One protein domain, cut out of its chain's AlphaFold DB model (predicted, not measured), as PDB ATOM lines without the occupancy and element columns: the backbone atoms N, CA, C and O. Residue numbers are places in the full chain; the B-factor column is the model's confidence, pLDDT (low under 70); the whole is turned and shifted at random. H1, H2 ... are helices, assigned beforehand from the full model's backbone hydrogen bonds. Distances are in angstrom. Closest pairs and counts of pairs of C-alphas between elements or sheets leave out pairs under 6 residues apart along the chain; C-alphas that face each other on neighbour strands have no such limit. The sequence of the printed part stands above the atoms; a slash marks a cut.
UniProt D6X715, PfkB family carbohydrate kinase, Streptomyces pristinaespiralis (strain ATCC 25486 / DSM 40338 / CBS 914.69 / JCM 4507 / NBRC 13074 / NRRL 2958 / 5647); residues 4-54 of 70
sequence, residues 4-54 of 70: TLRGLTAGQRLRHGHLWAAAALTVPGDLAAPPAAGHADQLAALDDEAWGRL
ATOM      1  N   THR A   4     -12.770  36.298  -0.196       55.31
ATOM      2  CA  THR A   4     -12.445  34.857  -0.246       55.31
ATOM      3  C   THR A   4     -11.041  34.554   0.266       55.31
ATOM      4  O   THR A   4     -10.840  33.511   0.877       55.31
ATOM      5  N   LEU A   5     -10.102  35.489   0.096       63.25
ATOM      6  CA  LEU A   5      -8.710  35.366   0.537       63.25
ATOM      7  C   LEU A   5      -8.507  35.732   2.019       63.25
ATOM      8  O   LEU A   5      -7.431  35.499   2.555       63.25
ATOM      9  N   ARG A   6      -9.530  36.279   2.694       66.50
ATOM     10  CA  ARG A   6      -9.472  36.746   4.095       66.50
ATOM     11  C   ARG A   6     -10.159  35.817   5.107       66.50
ATOM     12  O   ARG A   6     -10.404  36.223   6.234       66.50
ATOM     13  N   GLY A   7     -10.516  34.591   4.712       70.69
ATOM     14  CA  GLY A   7     -11.130  33.603   5.618       70.69
ATOM     15  C   GLY A   7     -12.539  33.957   6.122       70.69
ATOM     16  O   GLY A   7     -13.024  33.332   7.059       70.69
ATOM     17  N   LEU A   8     -13.204  34.942   5.509       78.00
ATOM     18  CA  LEU A   8     -14.531  35.409   5.921       78.00
ATOM     19  C   LEU A   8     -15.618  34.349   5.689       78.00
ATOM     20  O   LEU A   8     -15.542  33.548   4.747       78.00
ATOM     21  N   THR A   9     -16.665  34.384   6.520       83.50
ATOM     22  CA  THR A   9     -17.823  33.492   6.373       83.50
ATOM     23  C   THR A   9     -18.518  33.716   5.028       83.50
ATOM     24  O   THR A   9     -18.395  34.769   4.395       83.50
ATOM     25  N   ALA A  10     -19.292  32.728   4.566       84.00
ATOM     26  CA  ALA A  10     -20.076  32.877   3.339       84.00
ATOM     27  C   ALA A  10     -21.004  34.111   3.384       84.00
ATOM     28  O   ALA A  10     -21.062  34.853   2.405       84.00
ATOM     29  N   GLY A  11     -21.633  34.383   4.534       85.56
ATOM     30  CA  GLY A  11     -22.479  35.562   4.733       85.56
ATOM     31  C   GLY A  11     -21.711  36.877   4.592       85.56
ATOM     32  O   GLY A  11     -22.120  37.754   3.837       85.56
ATOM     33  N   GLN A  12     -20.537  36.992   5.220       87.94
ATOM     34  CA  GLN A  12     -19.696  38.191   5.108       87.94
ATOM     35  C   GLN A  12     -19.218  38.449   3.673       87.94
ATOM     36  O   GLN A  12     -19.115  39.604   3.253       87.94
ATOM     37  N   ARG A  13     -18.956  37.386   2.900       87.62
ATOM     38  CA  ARG A  13     -18.594  37.493   1.478       87.62
ATOM     39  C   ARG A  13     -19.750  38.020   0.628       87.62
ATOM     40  O   ARG A  13     -19.523  38.888  -0.211       87.62
ATOM     41  N   LEU A  14     -20.973  37.543   0.868       91.69
ATOM     42  CA  LEU A  14     -22.173  38.047   0.190       91.69
ATOM     43  C   LEU A  14     -22.445  39.510   0.547       91.69
ATOM     44  O   LEU A  14     -22.666  40.326  -0.344       91.69
ATOM     45  N   ARG A  15     -22.337  39.866   1.831       93.81
ATOM     46  CA  ARG A  15     -22.488  41.252   2.296       93.81
ATOM     47  C   ARG A  15     -21.481  42.193   1.656       93.81
ATOM     48  O   ARG A  15     -21.867  43.260   1.200       93.81
ATOM     49  N   HIS A  16     -20.226  41.771   1.517       91.25
ATOM     50  CA  HIS A  16     -19.248  42.528   0.738       91.25
ATOM     51  C   HIS A  16     -19.721  42.748  -0.701       91.25
ATOM     52  O   HIS A  16     -19.669  43.873  -1.182       91.25
ATOM     53  N   GLY A  17     -20.224  41.712  -1.378       90.75
ATOM     54  CA  GLY A  17     -20.801  41.855  -2.719       90.75
ATOM     55  C   GLY A  17     -21.917  42.905  -2.778       90.75
ATOM     56  O   GLY A  17     -21.897  43.766  -3.654       90.75
ATOM     57  N   HIS A  18     -22.835  42.889  -1.811       94.12
ATOM     58  CA  HIS A  18     -23.898  43.893  -1.705       94.12
ATOM     59  C   HIS A  18     -23.361  45.312  -1.492       94.12
ATOM     60  O   HIS A  18     -23.857  46.240  -2.122       94.12
ATOM     61  N   LEU A  19     -22.328  45.483  -0.664       93.62
ATOM     62  CA  LEU A  19     -21.680  46.778  -0.446       93.62
ATOM     63  C   LEU A  19     -21.040  47.316  -1.734       93.62
ATOM     64  O   LEU A  19     -21.219  48.482  -2.066       93.62
ATOM     65  N   TRP A  20     -20.361  46.472  -2.515       91.81
ATOM     66  CA  TRP A  20     -19.826  46.884  -3.820       91.81
ATOM     67  C   TRP A  20     -20.927  47.288  -4.806       91.81
ATOM     68  O   TRP A  20     -20.783  48.289  -5.506       91.81
ATOM     69  N   ALA A  21     -22.039  46.551  -4.838       92.44
ATOM     70  CA  ALA A  21     -23.185  46.910  -5.669       92.44
ATOM     71  C   ALA A  21     -23.810  48.244  -5.229       92.44
ATOM     72  O   ALA A  21     -24.090  49.096  -6.068       92.44
ATOM     73  N   ALA A  22     -23.976  48.459  -3.921       93.00
ATOM     74  CA  ALA A  22     -24.487  49.714  -3.380       93.00
ATOM     75  C   ALA A  22     -23.583  50.900  -3.745       93.00
ATOM     76  O   ALA A  22     -24.089  51.938  -4.150       93.00
ATOM     77  N   ALA A  23     -22.256  50.738  -3.677       91.69
ATOM     78  CA  ALA A  23     -21.311  51.779  -4.083       91.69
ATOM     79  C   ALA A  23     -21.574  52.219  -5.532       91.69
ATOM     80  O   ALA A  23     -21.796  53.406  -5.773       91.69
ATOM     81  N   ALA A  24     -21.655  51.262  -6.462       92.19
ATOM     82  CA  ALA A  24     -21.935  51.528  -7.874       92.19
ATOM     83  C   ALA A  24     -23.298  52.205  -8.100       92.19
ATOM     84  O   ALA A  24     -23.406  53.119  -8.905       92.19
ATOM     85  N   LEU A  25     -24.334  51.803  -7.359       92.00
ATOM     86  CA  LEU A  25     -25.685  52.361  -7.503       92.00
ATOM     87  C   LEU A  25     -25.862  53.752  -6.869       92.00
ATOM     88  O   LEU A  25     -26.877  54.403  -7.103       92.00
ATOM     89  N   THR A  26     -24.904  54.209  -6.058       91.94
ATOM     90  CA  THR A  26     -24.961  55.514  -5.368       91.94
ATOM     91  C   THR A  26     -24.132  56.611  -6.040       91.94
ATOM     92  O   THR A  26     -24.061  57.725  -5.520       91.94
ATOM     93  N   VAL A  27     -23.526  56.325  -7.197       90.25
ATOM     94  CA  VAL A  27     -22.769  57.291  -8.004       90.25
ATOM     95  C   VAL A  27     -23.368  57.405  -9.412       90.25
ATOM     96  O   VAL A  27     -23.966  56.453  -9.904       90.25
ATOM     97  N   PRO A  28     -23.219  58.551 -10.097       86.31
ATOM     98  CA  PRO A  28     -23.759  58.737 -11.448       86.31
ATOM     99  C   PRO A  28     -22.956  58.039 -12.567       86.31
ATOM    100  O   PRO A  28     -23.317  58.188 -13.730       86.31
ATOM    101  N   GLY A  29     -21.868  57.325 -12.253       85.00
ATOM    102  CA  GLY A  29     -21.001  56.652 -13.231       85.00
ATOM    103  C   GLY A  29     -20.919  55.138 -13.027       85.00
ATOM    104  O   GLY A  29     -21.265  54.627 -11.969       85.00
ATOM    105  N   ASP A  30     -20.407  54.420 -14.026       83.81
ATOM    106  CA  ASP A  30     -20.365  52.946 -14.006       83.81
ATOM    107  C   ASP A  30     -19.382  52.366 -12.976       83.81
ATOM    108  O   ASP A  30     -19.483  51.200 -12.587       83.81
ATOM    109  N   LEU A  31     -18.413  53.174 -12.542       83.19
ATOM    110  CA  LEU A  31     -17.417  52.807 -11.545       83.19
ATOM    111  C   LEU A  31     -17.531  53.738 -10.341       83.19
ATOM    112  O   LEU A  31     -17.423  54.958 -10.469       83.19
ATOM    113  N   ALA A  32     -17.701  53.140  -9.165       85.75
ATOM    114  CA  ALA A  32     -17.594  53.831  -7.890       85.75
ATOM    115  C   ALA A  32     -16.193  53.667  -7.304       85.75
ATOM    116  O   ALA A  32     -15.525  52.650  -7.525       85.75
ATOM    117  N   ALA A  33     -15.781  54.645  -6.497       84.75
ATOM    118  CA  ALA A  33     -14.640  54.461  -5.618       84.75
ATOM    119  C   ALA A  33     -14.893  53.242  -4.709       84.75
ATOM    120  O   ALA A  33     -16.014  53.061  -4.211       84.75
ATOM    121  N   PRO A  34     -13.887  52.375  -4.509       81.00
ATOM    122  CA  PRO A  34     -14.036  51.247  -3.611       81.00
ATOM    123  C   PRO A  34     -14.263  51.760  -2.184       81.00
ATOM    124  O   PRO A  34     -13.555  52.673  -1.760       81.00
ATOM    125  N   PRO A  35     -15.202  51.182  -1.414       84.31
ATOM    126  CA  PRO A  35     -15.334  51.550  -0.017       84.31
ATOM    127  C   PRO A  35     -14.050  51.216   0.740       84.31
ATOM    128  O   PRO A  35     -13.443  50.162   0.510       84.31
ATOM    129  N   ALA A  36     -13.656  52.089   1.669       86.25
ATOM    130  CA  ALA A  36     -12.493  51.854   2.514       86.25
ATOM    131  C   ALA A  36     -12.602  50.474   3.189       86.25
ATOM    132  O   ALA A  36     -13.632  50.142   3.782       86.25
ATOM    133  N   ALA A  37     -11.546  49.658   3.108       82.38
ATOM    134  CA  ALA A  37     -11.622  48.240   3.476       82.38
ATOM    135  C   ALA A  37     -12.116  48.020   4.918       82.38
ATOM    136  O   ALA A  37     -13.005  47.201   5.140       82.38
ATOM    137  N   GLY A  38     -11.612  48.802   5.880       86.50
ATOM    138  CA  GLY A  38     -12.055  48.725   7.276       86.50
ATOM    139  C   GLY A  38     -13.515  49.145   7.476       86.50
ATOM    140  O   GLY A  38     -14.214  48.563   8.301       86.50
ATOM    141  N   HIS A  39     -14.004  50.102   6.684       89.56
ATOM    142  CA  HIS A  39     -15.402  50.523   6.726       89.56
ATOM    143  C   HIS A  39     -16.328  49.440   6.154       89.56
ATOM    144  O   HIS A  39     -17.330  49.080   6.774       89.56
ATOM    145  N   ALA A  40     -15.955  48.846   5.018       90.62
ATOM    146  CA  ALA A  40     -16.698  47.740   4.421       90.62
ATOM    147  C   ALA A  40     -16.734  46.504   5.338       90.62
ATOM    148  O   ALA A  40     -17.769  45.844   5.451       90.62
ATOM    149  N   ASP A  41     -15.631  46.217   6.035       88.81
ATOM    150  CA  ASP A  41     -15.550  45.123   7.003       88.81
ATOM    151  C   ASP A  41     -16.491  45.342   8.195       88.81
ATOM    152  O   ASP A  41     -17.210  44.418   8.577       88.81
ATOM    153  N   GLN A  42     -16.536  46.561   8.746       90.62
ATOM    154  CA  GLN A  42     -17.455  46.907   9.835       90.62
ATOM    155  C   GLN A  42     -18.919  46.742   9.415       90.62
ATOM    156  O   GLN A  42     -19.697  46.123  10.140       90.62
ATOM    157  N   LEU A  43     -19.291  47.225   8.227       93.88
ATOM    158  CA  LEU A  43     -20.657  47.091   7.716       93.88
ATOM    159  C   LEU A  43     -21.032  45.631   7.435       93.88
ATOM    160  O   LEU A  43     -22.140  45.198   7.743       93.88
ATOM    161  N   ALA A  44     -20.114  44.834   6.886       92.81
ATOM    162  CA  ALA A  44     -20.368  43.417   6.627       92.81
ATOM    163  C   ALA A  44     -20.485  42.575   7.914       92.81
ATOM    164  O   ALA A  44     -21.067  41.485   7.880       92.81
ATOM    165  N   ALA A  45     -19.933  43.066   9.025       92.12
ATOM    166  CA  ALA A  45     -19.984  42.433  10.338       92.12
ATOM    167  C   ALA A  45     -21.231  42.794  11.164       92.12
ATOM    168  O   ALA A  45     -21.399  42.229  12.243       92.12
ATOM    169  N   LEU A  46     -22.100  43.689  10.672       94.75
ATOM    170  CA  LEU A  46     -23.383  43.982  11.317       94.75
ATOM    171  C   LEU A  46     -24.195  42.699  11.542       94.75
ATOM    172  O   LEU A  46     -24.118  41.757  10.750       94.75
ATOM    173  N   ASP A  47     -24.991  42.660  12.606       93.38
ATOM    174  CA  ASP A  47     -25.977  41.593  12.769       93.38
ATOM    175  C   ASP A  47     -27.071  41.675  11.688       93.38
ATOM    176  O   ASP A  47     -27.159  42.640  10.924       93.38
ATOM    177  N   ASP A  48     -27.890  40.631  11.584       93.12
ATOM    178  CA  ASP A  48     -28.911  40.524  10.537       93.12
ATOM    179  C   ASP A  48     -29.960  41.643  10.616       93.12
ATOM    180  O   ASP A  48     -30.470  42.095   9.589       93.12
ATOM    181  N   GLU A  49     -30.260  42.117  11.824       96.12
ATOM    182  CA  GLU A  49     -31.275  43.133  12.070       96.12
ATOM    183  C   GLU A  49     -30.780  44.529  11.653       96.12
ATOM    184  O   GLU A  49     -31.461  45.253  10.920       96.12
ATOM    185  N   ALA A  50     -29.571  44.899  12.073       95.75
ATOM    186  CA  ALA A  50     -28.900  46.128  11.679       95.75
ATOM    187  C   ALA A  50     -28.594  46.137  10.178       95.75
ATOM    188  O   ALA A  50     -28.805  47.152   9.512       95.75
ATOM    189  N   TRP A  51     -28.178  44.994   9.629       95.69
ATOM    190  CA  TRP A  51     -27.994  44.818   8.193       95.69
ATOM    191  C   TRP A  51     -29.300  45.044   7.420       95.69
ATOM    192  O   TRP A  51     -29.302  45.750   6.414       95.69
ATOM    193  N   GLY A  52     -30.427  44.508   7.901       94.75
ATOM    194  CA  GLY A  52     -31.738  44.657   7.260       94.75
ATOM    195  C   GLY A  52     -32.278  46.091   7.227       94.75
ATOM    196  O   GLY A  52     -33.136  46.404   6.405       94.75
ATOM    197  N   ARG A  53     -31.768  46.975   8.092       95.69
ATOM    198  CA  ARG A  53     -32.119  48.404   8.123       95.69
ATOM    199  C   ARG A  53     -31.092  49.312   7.454       95.69
ATOM    200  O   ARG A  53     -31.299  50.524   7.412       95.69
ATOM    201  N   LEU A  54     -29.980  48.761   6.974       95.50
ATOM    202  CA  LEU A  54     -28.896  49.551   6.410       95.50
ATOM    203  C   LEU A  54     -29.354  50.237   5.116       95.50
ATOM    204  O   LEU A  54     -29.734  49.581   4.147       95.50
TER     205      LEU A  54
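This is residues 4 to 54 of the 70 residues of the protein "PfkB family carbohydrate kinase" of Streptomyces pristinaespiralis (strain ATCC 25486 / DSM 40338 / CBS 914.69 / JCM 4507 / NBRC 13074 / NRRL 2958 / 5647) (UniProt D6X715). What is the picture? One long helix, H1, has the shorter H2 packed steeply on part of it, with small H3 beyond H2; residues 25 to 30 stick out. What builds it? The 51 printed residues hold three named helices, H1, H2, H3 in order: all helix, only just compact, close to loose, with a radius of gyration of the C-alphas of 11.3 A and spans of 30 by 28 by 16 A.

What touches the longest helix? H1, residues 10 to 25, touches H2, residues 37 to 44, with residues 12 to 19 alone; the closest C-alphas, of Arg 15 and Ala 44, are 5.3 A apart. They run opposite ways at a steep tilt of 69 degrees, only just short of about perpendicular. Where is the last helix? H3, residues 48 to 52, is close to H2 but not clearly touching; the closest C-alphas, of Leu 43 and Trp 51, are 7.7 A apart. H1 and H3 are apart. Are the backbones helical? Every O i to N i+4 pair is within hydrogen-bond range in H1, H2 and H3.

Where does H1 begin? C-alpha 10 is at (-20.076, 32.877, 3.339), and H1 is 23.0 A long. And the others? H2 is 10.5 A long; H3, 6.0 A, ends at C-alpha 52, (-31.738, 44.657, 7.260).

How large? The farthest C-alphas, of Gly 7 and Pro 28, are 32.9 A apart. Any cut or long link? The printed part has no cut; the link H1 to H2 is long. Where is confidence low? Residues 4 to 6 are under 70.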